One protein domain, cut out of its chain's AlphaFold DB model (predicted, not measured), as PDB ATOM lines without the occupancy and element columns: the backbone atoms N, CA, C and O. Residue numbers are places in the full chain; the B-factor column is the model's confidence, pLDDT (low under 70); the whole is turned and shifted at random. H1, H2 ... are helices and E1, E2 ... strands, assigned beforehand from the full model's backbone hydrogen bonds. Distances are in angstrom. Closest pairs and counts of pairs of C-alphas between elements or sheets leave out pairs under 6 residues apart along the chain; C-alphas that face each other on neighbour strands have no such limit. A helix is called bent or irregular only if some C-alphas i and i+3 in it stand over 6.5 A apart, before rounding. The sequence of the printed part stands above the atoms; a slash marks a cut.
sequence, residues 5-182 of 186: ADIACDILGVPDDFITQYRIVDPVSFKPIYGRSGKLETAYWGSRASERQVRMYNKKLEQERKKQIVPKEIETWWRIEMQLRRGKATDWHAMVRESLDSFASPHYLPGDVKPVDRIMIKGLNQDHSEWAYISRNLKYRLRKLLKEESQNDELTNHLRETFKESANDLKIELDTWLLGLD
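Overview. This is residues 5 to 182 of the 186 residues of an uncharacterized protein of Enterococcus faecium EnGen0180 (UniProt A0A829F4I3). A twisted sheet of five strands has H4 and H8a, one arm of the bent helix H8, side by side over one face near E5 and E1; the other arm, H8b, leads away from the sheet, and residues 175 to 182 stick out. At the opposite end of the longest axis H5, H6 and H7 form a loose helical lobe, reached through residues 101 to 114. The printed part has 178 residues with eight named helices and five named strands, in the order E1 H1 E2 E3 E4 H2 E5 H3 H4 H5 H6 H7 H8; the sheet runs E1 E5 E4 E3 E2, antiparallel, and the class is mixed. The whole is compact, with a radius of gyration of the C-alphas of 17.3 A, and only just elongated, spanning 56 by 37 by 30 A.

Along the chain. E1, residues 5 to 12, begins with C-alpha 5 at (87.470, 35.746, 41.668) and is 22.7 A long. H1 is residues 16 to 19, E2 30 to 34, E3 40 to 45, E4 52 to 58 and H2 59 to 65. E5, residues 77 to 85, is 25.8 A long. H3 is residues 87 to 90, H4 92 to 100, H5 115 to 126, H6 128 to 132 and H7 136 to 149, the last 20.1 A long. H8, residues 154 to 181, was assigned as one helix by its hydrogen bonds but is bent, with C-alphas 165 and 168 7.1 A apart; its arms are H8a, residues 154 to 165, and H8b, residues 168 to 181, ending with C-alpha 181 at (102.226, 33.474, 45.873).

Arrangement. E1 and E5 are antiparallel neighbours, with N 9 and O 80 2.8 A apart; E5 and E4 have N 55 and O 81 at 2.8 A. E2, E3 and E4 form a meander, each strand the antiparallel neighbour of the one before, with N 33 and O 42 at 2.7 A and N 43 and O 56 at 2.7 A. H4 lies over E5 at a height over the sheet of 9.1 A, and H8a over E1 at 10.3 A, on the same face: two layers, helices on one face of a sheet. H4 and H8a touch at a shallow tilt of 11 degrees, opposite ways; their closest C-alphas, of Leu 100 and Thr 156, are 6.6 A apart. H3 is on that face too, over none of the strands; H2 is on the opposite face, only just over none, with 2 C-alphas falling on E5. H1 only grazes the sheet. H5 and H6 only just touch, only at the corner, with 3 pairs of C-alphas within 8 A, the closest being Leu 124 and Glu 130 at 5.7 A. H5 and H7 are close but not clearly touching, about perpendicular at 88 degrees, with the C-alphas of Ile 121 and Leu 142 closest at 6.9 A. In H2, H4, H5, H7, H8a and H8b every O i to N i+4 pair is within hydrogen-bond range; H6 has 0 of 1, but 2 of 2 O i to N i+3 pairs, and H1 and H3 are too short for an O i to N i+4 pair.

Size, cuts and confidence. The C-alphas farthest apart, of Pro 115 and Asp 182, are 57.7 A apart. The printed part has no cut; the links H2 to E5 and H4 to H5 are long. The mean pLDDT of the printed part is 92.8, and residue 182 is under 70.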
ATOM      1  N   ALA A   5      87.512  34.356  41.238       92.31
ATOM      2  CA  ALA A   5      87.470  35.746  41.668       92.31
ATOM      3  C   ALA A   5      86.006  36.140  41.894       92.31
ATOM      4  O   ALA A   5      85.168  35.887  41.030       92.31
ATOM      5  N   ASP A   6      85.693  36.736  43.040       94.44
ATOM      6  CA  ASP A   6      84.352  37.230  43.346       94.44
ATOM      7  C   ASP A   6      84.441  38.755  43.461       94.44
ATOM      8  O   ASP A   6      85.094  39.267  44.367       94.44
ATOM      9  N   ILE A   7      83.817  39.471  42.527       94.69
ATOM     10  CA  ILE A   7      83.805  40.936  42.502       94.69
ATOM     11  C   ILE A   7      82.462  41.396  43.043       94.69
ATOM     12  O   ILE A   7      81.428  40.896  42.604       94.69
ATOM     13  N   ALA A   8      82.469  42.334  43.982       96.25
ATOM     14  CA  ALA A   8      81.270  42.864  44.613       96.25
ATOM     15  C   ALA A   8      81.165  44.376  44.400       96.25
ATOM     16  O   ALA A   8      82.149  45.089  44.575       96.25
ATOM     17  N   CYS A   9      79.962  44.857  44.099       96.31
ATOM     18  CA  CYS A   9      79.623  46.274  44.130       96.31
ATOM     19  C   CYS A   9      78.473  46.478  45.117       96.31
ATOM     20  O   CYS A   9      77.428  45.825  45.019       96.31
ATOM     21  N   ASP A  10      78.685  47.365  46.084       97.25
ATOM     22  CA  ASP A  10      77.680  47.738  47.072       97.25
ATOM     23  C   ASP A  10      76.844  48.915  46.563       97.25
ATOM     24  O   ASP A  10      77.372  49.903  46.066       97.25
ATOM     25  N   ILE A  11      75.528  48.787  46.695       97.56
ATOM     26  CA  ILE A  11      74.521  49.772  46.311       97.56
ATOM     27  C   ILE A  11      73.836  50.215  47.601       97.56
ATOM     28  O   ILE A  11      73.089  49.448  48.220       97.56
ATOM     29  N   LEU A  12      74.129  51.440  48.026       96.69
ATOM     30  CA  LEU A  12      73.647  52.037  49.269       96.69
ATOM     31  C   LEU A  12      72.626  53.134  48.960       96.69
ATOM     32  O   LEU A  12      72.742  53.816  47.946       96.69
ATOM     33  N   GLY A  13      71.628  53.306  49.827       95.31
ATOM     34  CA  GLY A  13      70.671  54.420  49.733       95.31
ATOM     35  C   GLY A  13      69.658  54.329  48.583       95.31
ATOM     36  O   GLY A  13      68.850  55.234  48.406       95.31
ATOM     37  N   VAL A  14      69.656  53.235  47.817       95.50
ATOM     38  CA  VAL A  14      68.651  52.968  46.780       95.50
ATOM     39  C   VAL A  14      67.466  52.206  47.394       95.50
ATOM     40  O   VAL A  14      67.704  51.182  48.044       95.50
ATOM     41  N   PRO A  15      66.205  52.648  47.214       95.75
ATOM     42  CA  PRO A  15      65.033  51.975  47.778       95.75
ATOM     43  C   PRO A  15      64.890  50.506  47.349       95.75
ATOM     44  O   PRO A  15      65.147  50.155  46.194       95.75
ATOM     45  N   ASP A  16      64.434  49.646  48.268       95.56
ATOM     46  CA  ASP A  16      64.267  48.201  48.036       95.56
ATOM     47  C   ASP A  16      63.349  47.894  46.840       95.56
ATOM     48  O   ASP A  16      63.648  47.038  46.007       95.56
ATOM     49  N   ASP A  17      62.215  48.579  46.740       92.62
ATOM     50  CA  ASP A  17      61.224  48.401  45.675       92.62
ATOM     51  C   ASP A  17      61.733  48.853  44.301       92.62
ATOM     52  O   ASP A  17      61.254  48.369  43.275       92.62
ATOM     53  N   PHE A  18      62.729  49.735  44.276       93.25
ATOM     54  CA  PHE A  18      63.395  50.179  43.065       93.25
ATOM     55  C   PHE A  18      64.504  49.204  42.638       93.25
ATOM     56  O   PHE A  18      64.457  48.657  41.534       93.25
ATOM     57  N   ILE A  19      65.470  48.904  43.517       95.25
ATOM     58  CA  ILE A  19      66.616  48.038  43.177       95.25
ATOM     59  C   ILE A  19      66.185  46.609  42.828       95.25
ATOM     60  O   ILE A  19      66.749  45.974  41.935       95.25
ATOM     61  N   THR A  20      65.125  46.104  43.463       94.62
ATOM     62  CA  THR A  20      64.599  44.758  43.188       94.62
ATOM     63  C   THR A  20      63.949  44.617  41.810       94.62
ATOM     64  O   THR A  20      63.626  43.493  41.417       94.62
ATOM     65  N   GLN A  21      63.801  45.702  41.039       92.25
ATOM     66  CA  GLN A  21      63.345  45.655  39.645       92.25
ATOM     67  C   GLN A  21      64.469  45.316  38.663       92.25
ATOM     68  O   GLN A  21      64.166  44.841  37.566       92.25
ATOM     69  N   TYR A  22      65.735  45.514  39.045       94.69
ATOM     70  CA  TYR A  22      66.874  45.257  38.171       94.69
ATOM     71  C   TYR A  22      67.096  43.762  37.932       94.69
ATOM     72  O   TYR A  22      66.849  42.905  38.794       94.69
ATOM     73  N   ARG A  23      67.574  43.433  36.730       93.75
ATOM     74  CA  ARG A  23      67.885  42.072  36.286       93.75
ATOM     75  C   ARG A  23      69.161  42.048  35.457       93.75
ATOM     76  O   ARG A  23      69.462  43.014  34.770       93.75
ATOM     77  N   ILE A  24      69.830  40.894  35.433       95.00
ATOM     78  CA  ILE A  24      70.737  40.544  34.335       95.00
ATOM     79  C   ILE A  24      69.886  40.048  33.167       95.00
ATOM     80  O   ILE A  24      69.239  39.002  33.268       95.00
ATOM     81  N   VAL A  25      69.863  40.805  32.071       92.81
ATOM     82  CA  VAL A  25      68.965  40.549  30.928       92.81
ATOM     83  C   VAL A  25      69.509  39.527  29.932       92.81
ATOM     84  O   VAL A  25      68.804  39.133  28.999       92.81
ATOM     85  N   ASP A  26      70.737  39.053  30.145       92.00
ATOM     86  CA  ASP A  26      71.327  37.957  29.380       92.00
ATOM     87  C   ASP A  26      70.430  36.703  29.396       92.00
ATOM     88  O   ASP A  26      69.669  36.472  30.340       92.00
ATOM     89  N   PRO A  27      70.523  35.835  28.373       90.56
ATOM     90  CA  PRO A  27      69.771  34.585  28.308       90.56
ATOM     91  C   PRO A  27      70.345  33.511  29.255       90.56
ATOM     92  O   PRO A  27      70.763  32.441  28.818       90.56
ATOM     93  N   VAL A  28      70.362  33.790  30.558       92.94
ATOM     94  CA  VAL A  28      70.824  32.891  31.624       92.94
ATOM     95  C   VAL A  28      69.671  32.507  32.552       92.94
ATOM     96  O   VAL A  28      68.629  33.160  32.569       92.94
ATOM     97  N   SER A  29      69.838  31.430  33.321       93.75
ATOM     98  CA  SER A  29      68.844  31.032  34.320       93.75
ATOM     99  C   SER A  29      68.694  32.109  35.393       93.75
ATOM    100  O   SER A  29      69.694  32.664  35.838       93.75
ATOM    101  N   PHE A  30      67.465  32.354  35.844       95.31
ATOM    102  CA  PHE A  30      67.153  33.267  36.941       95.31
ATOM    103  C   PHE A  30      66.515  32.494  38.093       95.31
ATOM    104  O   PHE A  30      65.584  31.715  37.885       95.31
ATOM    105  N   LYS A  31      67.020  32.696  39.310       96.25
ATOM    106  CA  LYS A  31      66.489  32.073  40.524       96.25
ATOM    107  C   LYS A  31      66.340  33.119  41.634       96.25
ATOM    108  O   LYS A  31      67.337  33.427  42.291       96.25
ATOM    109  N   PRO A  32      65.132  33.658  41.856       96.19
ATOM    110  CA  PRO A  32      64.853  34.521  42.995       96.19
ATOM    111  C   PRO A  32      64.621  33.701  44.273       96.19
ATOM    112  O   PRO A  32      64.123  32.576  44.235       96.19
ATOM    113  N   ILE A  33      64.984  34.276  45.415       97.06
ATOM    114  CA  ILE A  33      64.704  33.795  46.767       97.06
ATOM    115  C   ILE A  33      63.977  34.918  47.495       97.06
ATOM    116  O   ILE A  33      64.508  36.024  47.640       97.06
ATOM    117  N   TYR A  34      62.775  34.605  47.960       96.38
ATOM    118  CA  TYR A  34      61.916  35.524  48.689       96.38
ATOM    119  C   TYR A  34      61.920  35.190  50.180       96.38
ATOM    120  O   TYR A  34      61.976  34.021  50.572       96.38
ATOM    121  N   GLY A  35      61.856  36.230  51.003       94.75
ATOM    122  CA  GLY A  35      61.674  36.111  52.442       94.75
ATOM    123  C   GLY A  35      60.254  35.710  52.820       94.75
ATOM    124  O   GLY A  35      59.344  35.679  51.994       94.75
ATOM    125  N   ARG A  36      60.026  35.493  54.120       93.25
ATOM    126  CA  ARG A  36      58.678  35.215  54.657       93.25
ATOM    127  C   ARG A  36      57.680  36.349  54.399       93.25
ATOM    128  O   ARG A  36      56.486  36.098  54.340       93.25
ATOM    129  N   SER A  37      58.169  37.578  54.242       92.50
ATOM    130  CA  SER A  37      57.365  38.754  53.895       92.50
ATOM    131  C   SER A  37      56.976  38.824  52.414       92.50
ATOM    132  O   SER A  37      56.296  39.764  52.019       92.50
ATOM    133  N   GLY A  38      57.449  37.892  51.577       92.94
ATOM    134  CA  GLY A  38      57.275  37.934  50.123       92.94
ATOM    135  C   GLY A  38      58.231  38.889  49.400       92.94
ATOM    136  O   GLY A  38      58.232  38.930  48.174       92.94
ATOM    137  N   LYS A  39      59.080  39.634  50.122       94.94
ATOM    138  CA  LYS A  39      60.086  40.516  49.514       94.94
ATOM    139  C   LYS A  39      61.252  39.712  48.946       94.94
ATOM    140  O   LYS A  39      61.658  38.707  49.535       94.94
ATOM    141  N   LEU A  40      61.797  40.161  47.814       96.12
ATOM    142  CA  LEU A  40      63.023  39.589  47.259       96.12
ATOM    143  C   LEU A  40      64.157  39.798  48.267       96.12
ATOM    144  O   LEU A  40      64.345  40.904  48.762       96.12
ATOM    145  N   GLU A  41      64.906  38.743  48.567       97.44
ATOM    146  CA  GLU A  41      66.096  38.826  49.422       97.44
ATOM    147  C   GLU A  41      67.365  38.573  48.621       97.44
ATOM    148  O   GLU A  41      68.361  39.266  48.813       97.44
ATOM    149  N   THR A  42      67.316  37.603  47.703       98.06
ATOM    150  CA  THR A  42      68.448  37.228  46.856       98.06
ATOM    151  C   THR A  42      67.966  36.812  45.474       98.06
ATOM    152  O   THR A  42      67.012  36.058  45.341       98.06
ATOM    153  N   ALA A  43      68.678  37.221  44.437       97.88
ATOM    154  CA  ALA A  43      68.518  36.772  43.067       97.88
ATOM    155  C   ALA A  43      69.834  36.186  42.550       97.88
ATOM    156  O   ALA A  43      70.902  36.753  42.777       97.88
ATOM    157  N   TYR A  44      69.752  35.063  41.837       98.06
ATOM    158  CA  TYR A  44      70.883  34.451  41.140       98.06
ATOM    159  C   TYR A  44      70.635  34.449  39.634       98.06
ATOM    160  O   TYR A  44      69.555  34.049  39.192       98.06
ATOM    161  N   TRP A  45      71.665  34.795  38.864       97.88
ATOM    162  CA  TRP A  45      71.714  34.627  37.416       97.88
ATOM    163  C   TRP A  45      72.862  33.697  37.022       97.88
ATOM    164  O   TRP A  45      74.025  33.953  37.338       97.88
ATOM    165  N   GLY A  46      72.532  32.609  36.324       96.62
ATOM    166  CA  GLY A  46      73.463  31.520  36.020       96.62
ATOM    167  C   GLY A  46      73.570  30.473  37.137       96.62
ATOM    168  O   GLY A  46      73.116  30.668  38.270       96.62
ATOM    169  N   SER A  47      74.148  29.313  36.816       94.81
ATOM    170  CA  SER A  47      74.281  28.206  37.771       94.81
ATOM    171  C   SER A  47      75.446  28.441  38.738       94.81
ATOM    172  O   SER A  47      76.403  29.139  38.434       94.81
ATOM    173  N   ARG A  48      75.415  27.830  39.927       91.44
ATOM    174  CA  ARG A  48      76.527  27.979  40.888       91.44
ATOM    175  C   ARG A  48      77.838  27.373  40.368       91.44
ATOM    176  O   ARG A  48      78.915  27.793  40.791       91.44
ATOM    177  N   ALA A  49      77.723  26.376  39.492       91.88
ATOM    178  CA  ALA A  49      78.836  25.626  38.929       91.88
ATOM    179  C   ALA A  49      79.390  26.239  37.632       91.88
ATOM    180  O   ALA A  49      80.423  25.774  37.153       91.88
ATOM    181  N   SER A  50      78.733  27.250  37.049       93.50
ATOM    182  CA  SER A  50      79.230  27.903  35.837       93.50
ATOM    183  C   SER A  50      80.443  28.787  36.118       93.50
ATOM    184  O   SER A  50      80.714  29.193  37.249       93.50
ATOM    185  N   GLU A  51      81.170  29.113  35.051       95.06
ATOM    186  CA  GLU A  51      82.337  30.000  35.113       95.06
ATOM    187  C   GLU A  51      81.985  31.446  35.476       95.06
ATOM    188  O   GLU A  51      82.856  32.201  35.887       95.06
ATOM    189  N   ARG A  52      80.712  31.827  35.336       95.44
ATOM    190  CA  ARG A  52      80.153  33.100  35.794       95.44
ATOM    191  C   ARG A  52      78.806  32.844  36.453       95.44
ATOM    192  O   ARG A  52      77.948  32.209  35.837       95.44
ATOM    193  N   GLN A  53      78.618  33.363  37.658       97.44
ATOM    194  CA  GLN A  53      77.318  33.514  38.305       97.44
ATOM    195  C   GLN A  53      77.225  34.929  38.865       97.44
ATOM    196  O   GLN A  53      78.140  35.370  39.553       97.44
ATOM    197  N   VAL A  54      76.116  35.616  38.602       98.19
ATOM    198  CA  VAL A  54      75.835  36.926  39.197       98.19
ATOM    199  C   VAL A  54      74.811  36.751  40.307       98.19
ATOM    200  O   VAL A  54      73.881  35.949  40.184       98.19
ATOM    201  N   ARG A  55      74.987  37.478  41.405       98.19
ATOM    202  CA  ARG A  55      74.085  37.486  42.554       98.19
ATOM    203  C   ARG A  55      73.721  38.916  42.886       98.19
ATOM    204  O   ARG A  55      74.600  39.760  42.888       98.19
ATOM    205  N   MET A  56      72.463  39.173  43.207       98.44
ATOM    206  CA  MET A  56      72.041  40.434  43.808       98.44
ATOM    207  C   MET A  56      71.289  40.111  45.085       98.44
ATOM    208  O   MET A  56      70.368  39.299  45.046       98.44
ATOM    209  N   TYR A  57      71.688  40.682  46.214       98.50
ATOM    210  CA  TYR A  57      71.069  40.359  47.497       98.50
ATOM    211  C   TYR A  57      71.056  41.532  48.463       98.50
ATOM    212  O   TYR A  57      71.910  42.416  48.386       98.50
ATOM    213  N   ASN A  58      70.093  41.513  49.383       98.38
ATOM    214  CA  ASN A  58      69.994  42.486  50.461       98.38
ATOM    215  C   ASN A  58      71.119  42.216  51.471       98.38
ATOM    216  O   ASN A  58      71.054  41.297  52.293       98.38
ATOM    217  N   LYS A  59      72.190  42.999  51.357       98.44
ATOM    218  CA  LYS A  59      73.419  42.836  52.125       98.44
ATOM    219  C   LYS A  59      73.234  43.272  53.575       98.44
ATOM    220  O   LYS A  59      73.772  42.613  54.460       98.44
ATOM    221  N   LYS A  60      72.416  44.296  53.835       97.88
ATOM    222  CA  LYS A  60      72.041  44.687  55.204       97.88
ATOM    223  C   LYS A  60      71.340  43.544  55.934       97.88
ATOM    224  O   LYS A  60      71.810  43.129  56.989       97.88
ATOM    225  N   LEU A  61      70.303  42.962  55.331       96.75
ATOM    226  CA  LEU A  61      69.583  41.820  55.902       96.75
ATOM    227  C   LEU A  61      70.505  40.611  56.129       96.75
ATOM    228  O   LEU A  61      70.388  39.898  57.126       96.75
ATOM    229  N   GLU A  62      71.431  40.363  55.202       97.50
ATOM    230  CA  GLU A  62      72.425  39.295  55.318       97.50
ATOM    231  C   GLU A  62      73.373  39.502  56.513       97.50
ATOM    232  O   GLU A  62      73.621  38.557  57.266       97.50
ATOM    233  N   GLN A  63      73.835  40.735  56.734       97.62
ATOM    234  CA  GLN A  63      74.697  41.108  57.859       97.62
ATOM    235  C   GLN A  63      73.954  41.057  59.201       97.62
ATOM    236  O   GLN A  63      74.466  40.491  60.170       97.62
ATOM    237  N   GLU A  64      72.718  41.552  59.252       95.38
ATOM    238  CA  GLU A  64      71.857  41.486  60.441       95.38
ATOM    239  C   GLU A  64      71.593  40.032  60.864       95.38
ATOM    240  O   GLU A  64      71.704  39.684  62.042       95.38
ATOM    241  N   ARG A  65      71.336  39.133  59.903       94.94
ATOM    242  CA  ARG A  65      71.188  37.687  60.166       94.94
ATOM    243  C   ARG A  65      72.457  37.050  60.717       94.94
ATOM    244  O   ARG A  65      72.376  36.129  61.529       94.94
ATOM    245  N   LYS A  66      73.621  37.549  60.305       96.69
ATOM    246  CA  LYS A  66      74.931  37.174  60.853       96.69
ATOM    247  C   LYS A  66      75.259  37.863  62.180       96.69
ATOM    248  O   LYS A  66      76.375  37.701  62.674       96.69
ATOM    249  N   LYS A  67      74.304  38.598  62.761       96.38
ATOM    250  CA  LYS A  67      74.457  39.372  64.001       96.38
ATOM    251  C   LYS A  67      75.601  40.389  63.928       96.38
ATOM    252  O   LYS A  67      76.225  40.688  64.941       96.38
ATOM    253  N   GLN A  68      75.895  40.890  62.729       96.38
ATOM    254  CA  GLN A  68      76.849  41.975  62.529       96.38
ATOM    255  C   GLN A  68      76.170  43.315  62.811       96.38
ATOM    256  O   GLN A  68      74.969  43.472  62.583       96.38
ATOM    257  N   ILE A  69      76.941  44.285  63.298       93.00
ATOM    258  CA  ILE A  69      76.450  45.646  63.513       93.00
ATOM    259  C   ILE A  69      76.448  46.359  62.161       93.00
ATOM    260  O   ILE A  69      77.502  46.552  61.558       93.00
ATOM    261  N   VAL A  70      75.262  46.745  61.693       93.88
ATOM    262  CA  VAL A  70      75.101  47.628  60.534       93.88
ATOM    263  C   VAL A  70      74.895  49.054  61.057       93.88
ATOM    264  O   VAL A  70      74.038  49.242  61.929       93.88
ATOM    265  N   PRO A  71      75.666  50.050  60.582       94.12
ATOM    266  CA  PRO A  71      75.468  51.446  60.963       94.12
ATOM    267  C   PRO A  71      74.029  51.915  60.703       94.12
ATOM    268  O   PRO A  71      73.403  51.514  59.718       94.12
ATOM    269  N   LYS A  72      73.480  52.740  61.602       92.38
ATOM    270  CA  LYS A  72      72.056  53.127  61.574       92.38
ATOM    271  C   LYS A  72      71.706  54.000  60.371       92.38
ATOM    272  O   LYS A  72      70.570  53.968  59.918       92.38
ATOM    273  N   GLU A  73      72.679  54.750  59.871       94.94
ATOM    274  CA  GLU A  73      72.604  55.589  58.679       94.94
ATOM    275  C   GLU A  73      72.439  54.783  57.381       94.94
ATOM    276  O   GLU A  73      71.984  55.320  56.375       94.94
ATOM    277  N   ILE A  74      72.768  53.485  57.388       94.81
ATOM    278  CA  ILE A  74      72.558  52.613  56.233       94.81
ATOM    279  C   ILE A  74      71.107  52.134  56.247       94.81
ATOM    280  O   ILE A  74      70.764  51.118  56.858       94.81
ATOM    281  N   GLU A  75      70.234  52.863  55.556       95.12
ATOM    282  CA  GLU A  75      68.820  52.502  55.424       95.12
ATOM    283  C   GLU A  75      68.633  51.280  54.520       95.12
ATOM    284  O   GLU A  75      68.045  50.280  54.951       95.12
ATOM    285  N   THR A  76      69.214  51.321  53.320       97.69
ATOM    286  CA  THR A  76      69.217  50.225  52.347       97.69
ATOM    287  C   THR A  76      70.639  49.873  51.928       97.69
ATOM    288  O   THR A  76      71.509  50.735  51.790       97.69
ATOM    289  N   TRP A  77      70.878  48.576  51.731       98.25
ATOM    290  CA  TRP A  77      72.160  48.067  51.260       98.25
ATOM    291  C   TRP A  77      71.956  46.783  50.476       98.25
ATOM    292  O   TRP A  77      71.654  45.723  51.034       98.25
ATOM    293  N   TRP A  78      72.163  46.887  49.174       98.56
ATOM    294  CA  TRP A  78      72.172  45.768  48.248       98.56
ATOM    295  C   TRP A  78      73.578  45.541  47.725       98.56
ATOM    296  O   TRP A  78      74.375  46.466  47.636       98.56
ATOM    297  N   ARG A  79      73.894  44.299  47.377       98.50
ATOM    298  CA  ARG A  79      75.165  43.959  46.742       98.50
ATOM    299  C   ARG A  79      74.905  43.196  45.465       98.50
ATOM    300  O   ARG A  79      74.213  42.177  45.507       98.50
ATOM    301  N   ILE A  80      75.496  43.659  44.370       98.00
ATOM    302  CA  ILE A  80      75.687  42.853  43.167       98.00
ATOM    303  C   ILE A  80      77.060  42.190  43.248       98.00
ATOM    304  O   ILE A  80      78.053  42.827  43.583       98.00
ATOM    305  N   GLU A  81      77.114  40.887  43.008       98.06
ATOM    306  CA  GLU A  81      78.326  40.095  43.155       98.06
ATOM    307  C   GLU A  81      78.501  39.149  41.967       98.06
ATOM    308  O   GLU A  81      77.645  38.304  41.692       98.06
ATOM    309  N   MET A  82      79.626  39.279  41.271       96.69
ATOM    310  CA  MET A  82      80.015  38.460  40.133       96.69
ATOM    311  C   MET A  82      81.025  37.416  40.594       96.69
ATOM    312  O   MET A  82      82.201  37.707  40.786       96.69
ATOM    313  N   GLN A  83      80.557  36.181  40.750       96.69
ATOM    314  CA  GLN A  83      81.395  35.022  41.023       96.69
ATOM    315  C   GLN A  83      81.949  34.479  39.702       96.69
ATOM    316  O   GLN A  83      81.198  33.936  38.884       96.69
ATOM    317  N   LEU A  84      83.261  34.574  39.520       96.38
ATOM    318  CA  LEU A  84      83.990  34.160  38.325       96.38
ATOM    319  C   LEU A  84      84.897  32.978  38.643       96.38
ATOM    320  O   LEU A  84      85.481  32.902  39.720       96.38
ATOM    321  N   ARG A  85      85.014  32.025  37.721       94.94
ATOM    322  CA  ARG A  85      85.843  30.822  37.881       94.94
ATOM    323  C   ARG A  85      86.617  30.535  36.602       94.94
ATOM    324  O   ARG A  85      86.173  30.904  35.517       94.94
ATOM    325  N   ARG A  86      87.714  29.782  36.728       91.44
ATOM    326  CA  ARG A  86      88.541  29.314  35.599       91.44
ATOM    327  C   ARG A  86      88.987  30.497  34.727       91.44
ATOM    328  O   ARG A  86      89.377  31.520  35.277       91.44
ATOM    329  N   GLY A  87      88.901  30.388  33.397       89.62
ATOM    330  CA  GLY A  87      89.329  31.444  32.471       89.62
ATOM    331  C   GLY A  87      88.670  32.799  32.743       89.62
ATOM    332  O   GLY A  87      89.335  33.827  32.704       89.62
ATOM    333  N   LYS A  88      87.399  32.806  33.165       91.38
ATOM    334  CA  LYS A  88      86.676  34.045  33.491       91.38
ATOM    335  C   LYS A  88      87.203  34.769  34.726       91.38
ATOM    336  O   LYS A  88      86.967  35.964  34.853       91.38
ATOM    337  N   ALA A  89      87.879  34.068  35.639       91.50
ATOM    338  CA  ALA A  89      88.535  34.705  36.778       91.50
ATOM    339  C   ALA A  89      89.792  35.474  36.342       91.50
ATOM    340  O   ALA A  89      90.083  36.526  36.902       91.50
ATOM    341  N   THR A  90      90.502  34.993  35.316       89.81
ATOM    342  CA  THR A  90      91.597  35.742  34.684       89.81
ATOM    343  C   THR A  90      91.057  36.969  33.947       89.81
ATOM    344  O   THR A  90      91.575  38.067  34.127       89.81
ATOM    345  N   ASP A  91      89.954  36.812  33.211       91.19
ATOM    346  CA  ASP A  91      89.315  37.884  32.431       91.19
ATOM    347  C   ASP A  91      88.305  38.713  33.245       91.19
ATOM    348  O   ASP A  91      87.319  39.235  32.708       91.19
ATOM    349  N   TRP A  92      88.522  38.832  34.559       92.94
ATOM    350  CA  TRP A  92      87.534  39.395  35.478       92.94
ATOM    351  C   TRP A  92      87.061  40.788  35.071       92.94
ATOM    352  O   TRP A  92      85.866  41.071  35.121       92.94
ATOM    353  N   HIS A  93      87.977  41.627  34.589       94.12
ATOM    354  CA  HIS A  93      87.671  42.993  34.189       94.12
ATOM    355  C   HIS A  93      86.636  43.049  33.053       94.12
ATOM    356  O   HIS A  93      85.665  43.804  33.116       94.12
ATOM    357  N   ALA A  94      86.801  42.209  32.027       94.50
ATOM    358  CA  ALA A  94      85.846  42.116  30.926       94.50
ATOM    359  C   ALA A  94      84.505  41.530  31.397       94.50
ATOM    360  O   ALA A  94      83.446  42.005  30.993       94.50
ATOM    361  N   MET A  95      84.544  40.538  32.290       94.81
ATOM    362  CA  MET A  95      83.340  39.875  32.804       94.81
ATOM    363  C   MET A  95      82.494  40.770  33.709       94.81
ATOM    364  O   MET A  95      81.263  40.680  33.670       94.81
ATOM    365  N   VAL A  96      83.127  41.630  34.511       94.62
ATOM    366  CA  VAL A  96      82.427  42.637  35.313       94.62
ATOM    367  C   VAL A  96      81.724  43.629  34.392       94.62
ATOM    368  O   VAL A  96      80.516  43.810  34.529       94.62
ATOM    369  N   ARG A  97      82.439  44.183  33.403       94.06
ATOM    370  CA  ARG A  97      81.857  45.100  32.411       94.06
ATOM    371  C   ARG A  97      80.666  44.481  31.689       94.06
ATOM    372  O   ARG A  97      79.597  45.068  31.694       94.06
ATOM    373  N   GLU A  98      80.813  43.265  31.166       93.75
ATOM    374  CA  GLU A  98      79.724  42.567  30.474       93.75
ATOM    375  C   GLU A  98      78.498  42.352  31.381       93.75
ATOM    376  O   GLU A  98      77.361  42.454  30.926       93.75
ATOM    377  N   SER A  99      78.720  42.069  32.670       94.88
ATOM    378  CA  SER A  99      77.631  41.875  33.636       94.88
ATOM    379  C   SER A  99      76.895  43.184  33.930       94.88
ATOM    380  O   SER A  99      75.666  43.185  33.962       94.88
ATOM    381  N   LEU A 100      77.625  44.293  34.098       94.31
ATOM    382  CA  LEU A 100      77.043  45.628  34.278       94.31
ATOM    383  C   LEU A 100      76.378  46.144  32.989       94.31
ATOM    384  O   LEU A 100      75.363  46.827  33.053       94.31
ATOM    385  N   ASP A 101      76.881  45.767  31.813       92.00
ATOM    386  CA  ASP A 101      76.261  46.066  30.511       92.00
ATOM    387  C   ASP A 101      74.927  45.349  30.295       92.00
ATOM    388  O   ASP A 101      74.173  45.692  29.389       92.00
ATOM    389  N   SER A 102      74.642  44.327  31.095       93.06
ATOM    390  CA  SER A 102      73.389  43.580  31.055       93.06
ATOM    391  C   SER A 102      72.545  43.780  32.317       93.06
ATOM    392  O   SER A 102      71.486  43.162  32.425       93.06
ATOM    393  N   PHE A 103      72.985  44.610  33.266       94.69
ATOM    394  CA  PHE A 103      72.221  44.952  34.460       94.69
ATOM    395  C   PHE A 103      71.270  46.102  34.126       94.69
ATOM    396  O   PHE A 103      71.713  47.195  33.805       94.69
ATOM    397  N   ALA A 104      69.965  45.835  34.116       92.69
ATOM    398  CA  ALA A 104      68.977  46.795  33.630       92.69
ATOM    399  C   ALA A 104      67.656  46.698  34.391       92.69
ATOM    400  O   ALA A 104      67.271  45.620  34.858       92.69
ATOM    401  N   SER A 105      66.927  47.811  34.433       91.31
ATOM    402  CA  SER A 105      65.558  47.900  34.937       91.31
ATOM    403  C   SER A 105      64.605  48.341  33.823       91.31
ATOM    404  O   SER A 105      64.943  49.218  33.031       91.31
ATOM    405  N   PRO A 106      63.375  47.797  33.752       87.75
ATOM    406  CA  PRO A 106      62.375  48.259  32.791       87.75
ATOM    407  C   PRO A 106      61.787  49.640  33.131       87.75
ATOM    408  O   PRO A 106      60.946  50.142  32.380       87.75
ATOM    409  N   HIS A 107      62.159  50.225  34.277       82.81
ATOM    410  CA  HIS A 107      61.641  51.510  34.743       82.81
ATOM    411  C   HIS A 107      62.000  52.659  33.794       82.81
ATOM    412  O   HIS A 107      61.148  53.502  33.517       82.81
ATOM    413  N   TYR A 108      63.211  52.627  33.235       74.69
ATOM    414  CA  TYR A 108      63.769  53.717  32.434       74.69
ATOM    415  C   TYR A 108      63.555  53.580  30.927       74.69
ATOM    416  O   TYR A 108      63.959  54.460  30.181       74.69
ATOM    417  N   LEU A 109      62.831  52.544  30.473       82.62
ATOM    418  CA  LEU A 109      62.587  52.317  29.043       82.62
ATOM    419  C   LEU A 109      62.208  53.621  28.302       82.62
ATOM    420  O   LEU A 109      61.233  54.270  28.710       82.62
ATOM    421  N   PRO A 110      62.876  53.975  27.188       78.19
ATOM    422  CA  PRO A 110      62.689  55.254  26.511       78.19
ATOM    423  C   PRO A 110      61.259  55.439  26.017       78.19
ATOM    424  O   PRO A 110      60.585  54.461  25.692       78.19
ATOM    425  N   GLY A 111      60.761  56.677  25.970       77.19
ATOM    426  CA  GLY A 111      59.372  56.997  25.600       77.19
ATOM    427  C   GLY A 111      58.934  56.471  24.224       77.19
ATOM    428  O   GLY A 111      57.769  56.118  24.046       77.19
ATOM    429  N   ASP A 112      59.872  56.352  23.287       85.56
ATOM    430  CA  ASP A 112      59.699  55.862  21.916       85.56
ATOM    431  C   ASP A 112      59.630  54.326  21.804       85.56
ATOM    432  O   ASP A 112      59.220  53.799  20.764       85.56
ATOM    433  N   VAL A 113      59.932  53.583  22.879       88.69
ATOM    434  CA  VAL A 113      59.640  52.144  22.943       88.69
ATOM    435  C   VAL A 113      58.139  51.932  22.783       88.69
ATOM    436  O   VAL A 113      57.327  52.479  23.539       88.69
ATOM    437  N   LYS A 114      57.772  51.069  21.826       92.31
ATOM    438  CA  LYS A 114      56.378  50.730  21.516       92.31
ATOM    439  C   LYS A 114      55.602  50.408  22.804       92.31
ATOM    440  O   LYS A 114      56.054  49.555  23.571       92.31
ATOM    441  N   PRO A 115      54.408  50.994  23.027       92.44
ATOM    442  CA  PRO A 115      53.645  50.776  24.258       92.44
ATOM    443  C   PRO A 115      53.409  49.297  24.591       92.44
ATOM    444  O   PRO A 115      53.556  48.889  25.740       92.44
ATOM    445  N   VAL A 116      53.130  48.474  23.575       93.81
ATOM    446  CA  VAL A 116      52.958  47.019  23.723       93.81
ATOM    447  C   VAL A 116      54.224  46.315  24.215       93.81
ATOM    448  O   VAL A 116      54.138  45.439  25.072       93.81
ATOM    449  N   ASP A 117      55.401  46.728  23.741       93.75
ATOM    450  CA  ASP A 117      56.680  46.161  24.176       93.75
ATOM    451  C   ASP A 117      56.992  46.576  25.610       93.75
ATOM    452  O   ASP A 117      57.423  45.749  26.408       93.75
ATOM    453  N   ARG A 118      56.704  47.833  25.969       91.88
ATOM    454  CA  ARG A 118      56.854  48.327  27.343       91.88
ATOM    455  C   ARG A 118      55.979  47.545  28.321       91.88
ATOM    456  O   ARG A 118      56.466  47.133  29.370       91.88
ATOM    457  N   ILE A 119      54.703  47.338  27.988       92.94
ATOM    458  CA  ILE A 119      53.770  46.556  28.815       92.94
ATOM    459  C   ILE A 119      54.271  45.117  28.945       92.94
ATOM    460  O   ILE A 119      54.342  44.593  30.056       92.94
ATOM    461  N   MET A 120      54.680  44.504  27.831       95.00
ATOM    462  CA  MET A 120      55.191  43.136  27.818       95.00
ATOM    463  C   MET A 120      56.452  42.990  28.671       95.00
ATOM    464  O   MET A 120      56.517  42.094  29.502       95.00
ATOM    465  N   ILE A 121      57.428  43.890  28.529       94.31
ATOM    466  CA  ILE A 121      58.656  43.878  29.332       94.31
ATOM    467  C   ILE A 121      58.340  44.041  30.823       94.31
ATOM    468  O   ILE A 121      58.893  43.312  31.644       94.31
ATOM    469  N   LYS A 122      57.438  44.962  31.187       92.38
ATOM    470  CA  LYS A 122      57.024  45.143  32.585       92.38
ATOM    471  C   LYS A 122      56.360  43.881  33.139       92.38
ATOM    472  O   LYS A 122      56.738  43.449  34.223       92.38
ATOM    473  N   GLY A 123      55.450  43.255  32.388       94.12
ATOM    474  CA  GLY A 123      54.820  41.985  32.771       94.12
ATOM    475  C   GLY A 123      55.837  40.854  32.950       94.12
ATOM    476  O   GLY A 123      55.868  40.214  33.994       94.12
ATOM    477  N   LEU A 124      56.750  40.696  31.990       94.19
ATOM    478  CA  LEU A 124      57.850  39.725  32.023       94.19
ATOM    479  C   LEU A 124      58.854  39.958  33.169       94.19
ATOM    480  O   LEU A 124      59.578  39.039  33.557       94.19
ATOM    481  N   ASN A 125      58.974  41.190  33.674       91.56
ATOM    482  CA  ASN A 125      59.831  41.497  34.820       91.56
ATOM    483  C   ASN A 125      59.153  41.176  36.160       91.56
ATOM    484  O   ASN A 125      59.840  40.797  37.113       91.56
ATOM    485  N   GLN A 126      57.826  41.340  36.212       90.50
ATOM    486  CA  GLN A 126      56.991  40.985  37.360       90.50
ATOM    487  C   GLN A 126      56.878  39.467  37.505       90.50
ATOM    488  O   GLN A 126      57.144  38.937  38.581       90.50
ATOM    489  N   ASP A 127      56.576  38.764  36.412       91.25
ATOM    490  CA  ASP A 127      56.569  37.305  36.365       91.25
ATOM    491  C   ASP A 127      57.606  36.791  35.364       91.25
ATOM    492  O   ASP A 127      57.412  36.782  34.148       91.25
ATOM    493  N   HIS A 128      58.742  36.334  35.893       90.25
ATOM    494  CA  HIS A 128      59.811  35.812  35.052       90.25
ATOM    495  C   HIS A 128      59.433  34.496  34.348       90.25
ATOM    496  O   HIS A 128      60.045  34.154  33.333       90.25
ATOM    497  N   SER A 129      58.455  33.740  34.861       91.94
ATOM    498  CA  SER A 129      58.038  32.475  34.243       91.94
ATOM    499  C   SER A 129      57.422  32.695  32.857       91.94
ATOM    500  O   SER A 129      57.608  31.867  31.964       91.94
ATOM    501  N   GLU A 130      56.844  33.875  32.622       94.94
ATOM    502  CA  GLU A 130      56.252  34.278  31.345       94.94
ATOM    503  C   GLU A 130      57.265  34.331  30.192       94.94
ATOM    504  O   GLU A 130      56.922  34.120  29.022       94.94
ATOM    505  N   TRP A 131      58.562  34.490  30.494       93.69
ATOM    506  CA  TRP A 131      59.609  34.357  29.479       93.69
ATOM    507  C   TRP A 131      59.606  32.979  28.821       93.69
ATOM    508  O   TRP A 131      60.130  32.862  27.715       93.69
ATOM    509  N   ALA A 132      59.077  31.929  29.454       93.56
ATOM    510  CA  ALA A 132      59.015  30.588  28.879       93.56
ATOM    511  C   ALA A 132      58.052  30.510  27.683       93.56
ATOM    512  O   ALA A 132      58.390  29.846  26.700       93.56
ATOM    513  N   TYR A 133      56.932  31.238  27.730       95.69
ATOM    514  CA  TYR A 133      55.808  31.097  26.797       95.69
ATOM    515  C   TYR A 133      55.915  31.955  25.529       95.69
ATOM    516  O   TYR A 133      55.204  31.718  24.555       95.69
ATOM    517  N   ILE A 134      56.831  32.925  25.492       95.88
ATOM    518  CA  ILE A 134      57.046  33.769  24.308       95.88
ATOM    519  C   ILE A 134      58.059  33.170  23.319       95.88
ATOM    520  O   ILE A 134      58.946  32.392  23.681       95.88
ATOM    521  N   SER A 135      57.970  33.560  22.044       96.75
ATOM    522  CA  SER A 135      58.852  33.037  20.992       96.75
ATOM    523  C   SER A 135      60.315  33.443  21.194       96.75
ATOM    524  O   SER A 135      60.621  34.529  21.688       96.75
ATOM    525  N   ARG A 136      61.257  32.594  20.761       95.62
ATOM    526  CA  ARG A 136      62.705  32.860  20.872       95.62
ATOM    527  C   ARG A 136      63.103  34.213  20.261       95.62
ATOM    528  O   ARG A 136      63.864  34.951  20.880       95.62
ATOM    529  N   ASN A 137      62.553  34.553  19.095       96.75
ATOM    530  CA  ASN A 137      62.830  35.821  18.408       96.75
ATOM    531  C   ASN A 137      62.347  37.024  19.225       96.75
ATOM    532  O   ASN A 137      63.065  38.015  19.354       96.75
ATOM    533  N   LEU A 138      61.161  36.910  19.832       96.00
ATOM    534  CA  LEU A 138      60.631  37.936  20.719       96.00
ATOM    535  C   LEU A 138      61.515  38.098  21.963       96.00
ATOM    536  O   LEU A 138      61.858  39.228  22.300       96.00
ATOM    537  N   LYS A 139      61.990  36.996  22.570       95.56
ATOM    538  CA  LYS A 139      62.920  37.058  23.716       95.56
ATOM    539  C   LYS A 139      64.180  37.857  23.387       95.56
ATOM    540  O   LYS A 139      64.557  38.737  24.155       95.56
ATOM    541  N   TYR A 140      64.837  37.558  22.263       94.88
ATOM    542  CA  TYR A 140      66.056  38.270  21.860       94.88
ATOM    543  C   TYR A 140      65.803  39.754  21.626       94.88
ATOM    544  O   TYR A 140      66.576  40.584  22.095       94.88
ATOM    545  N   ARG A 141      64.706  40.086  20.942       95.12
ATOM    546  CA  ARG A 141      64.347  41.473  20.657       95.12
ATOM    547  C   ARG A 141      64.093  42.277  21.935       95.12
ATOM    548  O   ARG A 141      64.647  43.359  22.072       95.12
ATOM    549  N   LEU A 142      63.305  41.750  22.876       94.50
ATOM    550  CA  LEU A 142      63.000  42.448  24.134       94.50
ATOM    551  C   LEU A 142      64.227  42.576  25.046       94.50
ATOM    552  O   LEU A 142      64.428  43.620  25.659       94.50
ATOM    553  N   ARG A 143      65.083  41.546  25.107       93.12
ATOM    554  CA  ARG A 143      66.360  41.625  25.837       93.12
ATOM    555  C   ARG A 143      67.301  42.661  25.236       93.12
ATOM    556  O   ARG A 143      67.966  43.360  25.987       93.12
ATOM    557  N   LYS A 144      67.342  42.771  23.905       92.25
ATOM    558  CA  LYS A 144      68.131  43.797  23.216       92.25
ATOM    559  C   LYS A 144      67.658  45.202  23.596       92.25
ATOM    560  O   LYS A 144      68.498  45.999  23.982       92.25
ATOM    561  N   LEU A 145      66.343  45.448  23.600       92.06
ATOM    562  CA  LEU A 145      65.773  46.727  24.051       92.06
ATOM    563  C   LEU A 145      66.180  47.065  25.494       92.06
ATOM    564  O   LEU A 145      66.618  48.173  25.768       92.06
ATOM    565  N   LEU A 146      66.086  46.101  26.415       90.75
ATOM    566  CA  LEU A 146      66.525  46.306  27.801       90.75
ATOM    567  C   LEU A 146      68.037  46.544  27.922       90.75
ATOM    568  O   LEU A 146      68.474  47.319  28.767       90.75
ATOM    569  N   LYS A 147      68.844  45.864  27.102       89.00
ATOM    570  CA  LYS A 147      70.300  46.023  27.107       89.00
ATOM    571  C   LYS A 147      70.721  47.388  26.569       89.00
ATOM    572  O   LYS A 147      71.617  48.004  27.134       89.00
ATOM    573  N   GLU A 148      70.073  47.858  25.510       86.88
ATOM    574  CA  GLU A 148      70.237  49.224  25.008       86.88
ATOM    575  C   GLU A 148      69.853  50.236  26.091       86.88
ATOM    576  O   GLU A 148      70.592  51.188  26.316       86.88
ATOM    577  N   GLU A 149      68.783  49.966  26.846       76.88
ATOM    578  CA  GLU A 149      68.366  50.852  27.931       76.88
ATOM    579  C   GLU A 149      69.337  50.899  29.115       76.88
ATOM    580  O   GLU A 149      69.560  51.965  29.680       76.88
ATOM    581  N   SER A 150      70.005  49.791  29.449       77.50
ATOM    582  CA  SER A 150      71.041  49.787  30.498       77.50
ATOM    583  C   SER A 150      72.150  50.829  30.285       77.50
ATOM    584  O   SER A 150      72.905  51.115  31.206       77.50
ATOM    585  N   GLN A 151      72.308  51.348  29.063       78.12
ATOM    586  CA  GLN A 151      73.302  52.369  28.732       78.12
ATOM    587  C   GLN A 151      72.884  53.773  29.193       78.12
ATOM    588  O   GLN A 151      73.746  54.621  29.405       78.12
ATOM    589  N   ASN A 152      71.583  54.016  29.368       79.38
ATOM    590  CA  ASN A 152      71.037  55.301  29.812       79.38
ATOM    591  C   ASN A 152      70.654  55.298  31.301       79.38
ATOM    592  O   ASN A 152      70.321  56.341  31.856       79.38
ATOM    593  N   ASP A 153      70.708  54.134  31.946       87.94
ATOM    594  CA  ASP A 153      70.342  53.951  33.344       87.94
ATOM    595  C   ASP A 153      71.392  54.554  34.290       87.94
ATOM    596  O   ASP A 153      72.551  54.137  34.316       87.94
ATOM    597  N   GLU A 154      70.973  55.533  35.095       90.56
ATOM    598  CA  GLU A 154      71.858  56.290  35.984       90.56
ATOM    599  C   GLU A 154      72.584  55.392  36.994       90.56
ATOM    600  O   GLU A 154      73.803  55.495  37.137       90.56
ATOM    601  N   LEU A 155      71.871  54.475  37.656       92.62
ATOM    602  CA  LEU A 155      72.463  53.568  38.643       92.62
ATOM    603  C   LEU A 155      73.516  52.654  38.002       92.62
ATOM    604  O   LEU A 155      74.603  52.460  38.545       92.62
ATOM    605  N   THR A 156      73.200  52.087  36.842       93.00
ATOM    606  CA  THR A 156      74.098  51.196  36.104       93.00
ATOM    607  C   THR A 156      75.330  51.950  35.616       93.00
ATOM    608  O   THR A 156      76.439  51.419  35.700       93.00
ATOM    609  N   ASN A 157      75.168  53.196  35.173       93.00
ATOM    610  CA  ASN A 157      76.285  54.050  34.781       93.00
ATOM    611  C   ASN A 157      77.190  54.392  35.971       93.00
ATOM    612  O   ASN A 157      78.399  54.198  35.858       93.00
ATOM    613  N   HIS A 158      76.631  54.739  37.134       94.75
ATOM    614  CA  HIS A 158      77.417  54.930  38.360       94.75
ATOM    615  C   HIS A 158      78.209  53.666  38.726       94.75
ATOM    616  O   HIS A 158      79.405  53.739  38.996       94.75
ATOM    617  N   LEU A 159      77.589  52.480  38.658       95.00
ATOM    618  CA  LEU A 159      78.286  51.213  38.909       95.00
ATOM    619  C   LEU A 159      79.464  50.990  37.949       95.00
ATOM    620  O   LEU A 159      80.520  50.510  38.365       95.00
ATOM    621  N   ARG A 160      79.304  51.329  36.664       94.75
ATOM    622  CA  ARG A 160      80.379  51.213  35.664       94.75
ATOM    623  C   ARG A 160      81.500  52.208  35.908       94.75
ATOM    624  O   ARG A 160      82.663  51.841  35.753       94.75
ATOM    625  N   GLU A 161      81.162  53.442  36.259       95.31
ATOM    626  CA  GLU A 161      82.127  54.499  36.552       95.31
ATOM    627  C   GLU A 161      82.942  54.154  37.796       95.31
ATOM    628  O   GLU A 161      84.164  54.054  37.698       95.31
ATOM    629  N   THR A 162      82.288  53.804  38.908       95.31
ATOM    630  CA  THR A 162      82.970  53.354  40.132       95.31
ATOM    631  C   THR A 162      83.846  52.124  39.876       95.31
ATOM    632  O   THR A 162      84.968  52.023  40.380       95.31
ATOM    633  N   PHE A 163      83.376  51.179  39.054       94.94
ATOM    634  CA  PHE A 163      84.195  50.038  38.654       94.94
ATOM    635  C   PHE A 163      85.426  50.468  37.853       94.94
ATOM    636  O   PHE A 163      86.530  50.011  38.126       94.94
ATOM    637  N   LYS A 164      85.255  51.350  36.865       94.62
ATOM    638  CA  LYS A 164      86.346  51.850  36.021       94.62
ATOM    639  C   LYS A 164      87.400  52.597  36.840       94.62
ATOM    640  O   LYS A 164      88.586  52.427  36.572       94.62
ATOM    641  N   GLU A 165      86.975  53.396  37.813       95.06
ATOM    642  CA  GLU A 165      87.858  54.138  38.717       95.06
ATOM    643  C   GLU A 165      88.665  53.198  39.620       95.06
ATOM    644  O   GLU A 165      89.872  53.367  39.755       95.06
ATOM    645  N   SER A 166      88.025  52.160  40.165       93.94
ATOM    646  CA  SER A 166      88.672  51.184  41.059       93.94
ATOM    647  C   SER A 166      89.425  50.057  40.339       93.94
ATOM    648  O   SER A 166      90.235  49.366  40.955       93.94
ATOM    649  N   ALA A 167      89.196  49.845  39.040       92.75
ATOM    650  CA  ALA A 167      89.716  48.694  38.299       92.75
ATOM    651  C   ALA A 167      91.247  48.586  38.310       92.75
ATOM    652  O   ALA A 167      91.781  47.476  38.388       92.75
ATOM    653  N   ASN A 168      91.951  49.718  38.227       92.94
ATOM    654  CA  ASN A 168      93.413  49.733  38.252       92.94
ATOM    655  C   ASN A 168      93.950  49.345  39.632       92.94
ATOM    656  O   ASN A 168      94.848  48.509  39.713       92.94
ATOM    657  N   ASP A 169      93.363  49.881  40.700       93.69
ATOM    658  CA  ASP A 169      93.769  49.569  42.072       93.69
ATOM    659  C   ASP A 169      93.490  48.099  42.401       93.69
ATOM    660  O   ASP A 169      94.373  47.395  42.890       93.69
ATOM    661  N   LEU A 170      92.314  47.592  42.010       91.44
ATOM    662  CA  LEU A 170      91.969  46.170  42.115       91.44
ATOM    663  C   LEU A 170      92.971  45.289  41.362       91.44
ATOM    664  O   LEU A 170      93.363  44.228  41.846       91.44
ATOM    665  N   LYS A 171      93.405  45.717  40.172       91.00
ATOM    666  CA  LYS A 171      94.413  44.989  39.399       91.00
ATOM    667  C   LYS A 171      95.764  44.968  40.111       91.00
ATOM    668  O   LYS A 171      96.366  43.903  40.191       91.00
ATOM    669  N   ILE A 172      96.221  46.106  40.629       92.06
ATOM    670  CA  ILE A 172      97.485  46.207  41.373       92.06
ATOM    671  C   ILE A 172      97.447  45.306  42.608       92.06
ATOM    672  O   ILE A 172      98.404  44.570  42.861       92.06
ATOM    673  N   GLU A 173      96.341  45.316  43.352       89.38
ATOM    674  CA  GLU A 173      96.157  44.455  44.516       89.38
ATOM    675  C   GLU A 173      96.242  42.972  44.123       89.38
ATOM    676  O   GLU A 173      97.040  42.222  44.689       89.38
ATOM    677  N   LEU A 174      95.490  42.550  43.101       87.25
ATOM    678  CA  LEU A 174      95.503  41.172  42.603       87.25
ATOM    679  C   LEU A 174      96.887  40.735  42.100       87.25
ATOM    680  O   LEU A 174      97.322  39.621  42.404       87.25
ATOM    681  N   ASP A 175      97.585  41.593  41.354       88.12
ATOM    682  CA  ASP A 175      98.929  41.311  40.843       88.12
ATOM    683  C   ASP A 175      99.943  41.199  42.003       88.12
ATOM    684  O   ASP A 175     100.794  40.308  41.996       88.12
ATOM    685  N   THR A 176      99.797  42.015  43.054       89.12
ATOM    686  CA  THR A 176     100.611  41.930  44.283       89.12
ATOM    687  C   THR A 176     100.428  40.585  44.989       89.12
ATOM    688  O   THR A 176     101.411  39.949  45.375       89.12
ATOM    689  N   TRP A 177      99.187  40.102  45.109       84.75
ATOM    690  CA  TRP A 177      98.911  38.775  45.667       84.75
ATOM    691  C   TRP A 177      99.534  37.649  44.836       84.75
ATOM    692  O   TRP A 177     100.053  36.693  45.405       84.75
ATOM    693  N   LEU A 178      99.515  37.749  43.502       83.62
ATOM    694  CA  LEU A 178     100.134  36.740  42.637       83.62
ATOM    695  C   LEU A 178     101.655  36.695  42.797       83.62
ATOM    696  O   LEU A 178     102.203  35.599  42.863       83.62
ATOM    697  N   LEU A 179     102.316  37.850  42.907       81.88
ATOM    698  CA  LEU A 179     103.757  37.923  43.171       81.88
ATOM    699  C   LEU A 179     104.121  37.306  44.526       81.88
ATOM    700  O   LEU A 179     105.092  36.567  44.621       81.88
ATOM    701  N   GLY A 180     103.322  37.564  45.566       75.94
ATOM    702  CA  GLY A 180     103.532  36.968  46.890       75.94
ATOM    703  C   GLY A 180     103.280  35.455  46.950       75.94
ATOM    704  O   GLY A 180     103.779  34.791  47.853       75.94
ATOM    705  N   LEU A 181     102.508  34.909  46.003       71.25
ATOM    706  CA  LEU A 181     102.226  33.474  45.873       71.25
ATOM    707  C   LEU A 181     103.218  32.746  44.959       71.25
ATOM    708  O   LEU A 181     103.292  31.517  45.023       71.25
ATOM    709  N   ASP A 182     103.974  33.471  44.133       63.94
ATOM    710  CA  ASP A 182     105.088  32.935  43.346       63.94
ATOM    711  C   ASP A 182     106.311  32.727  44.254       63.94
ATOM    712  O   ASP A 182     107.362  33.349  44.120       63.94
TER     713      ASP A 182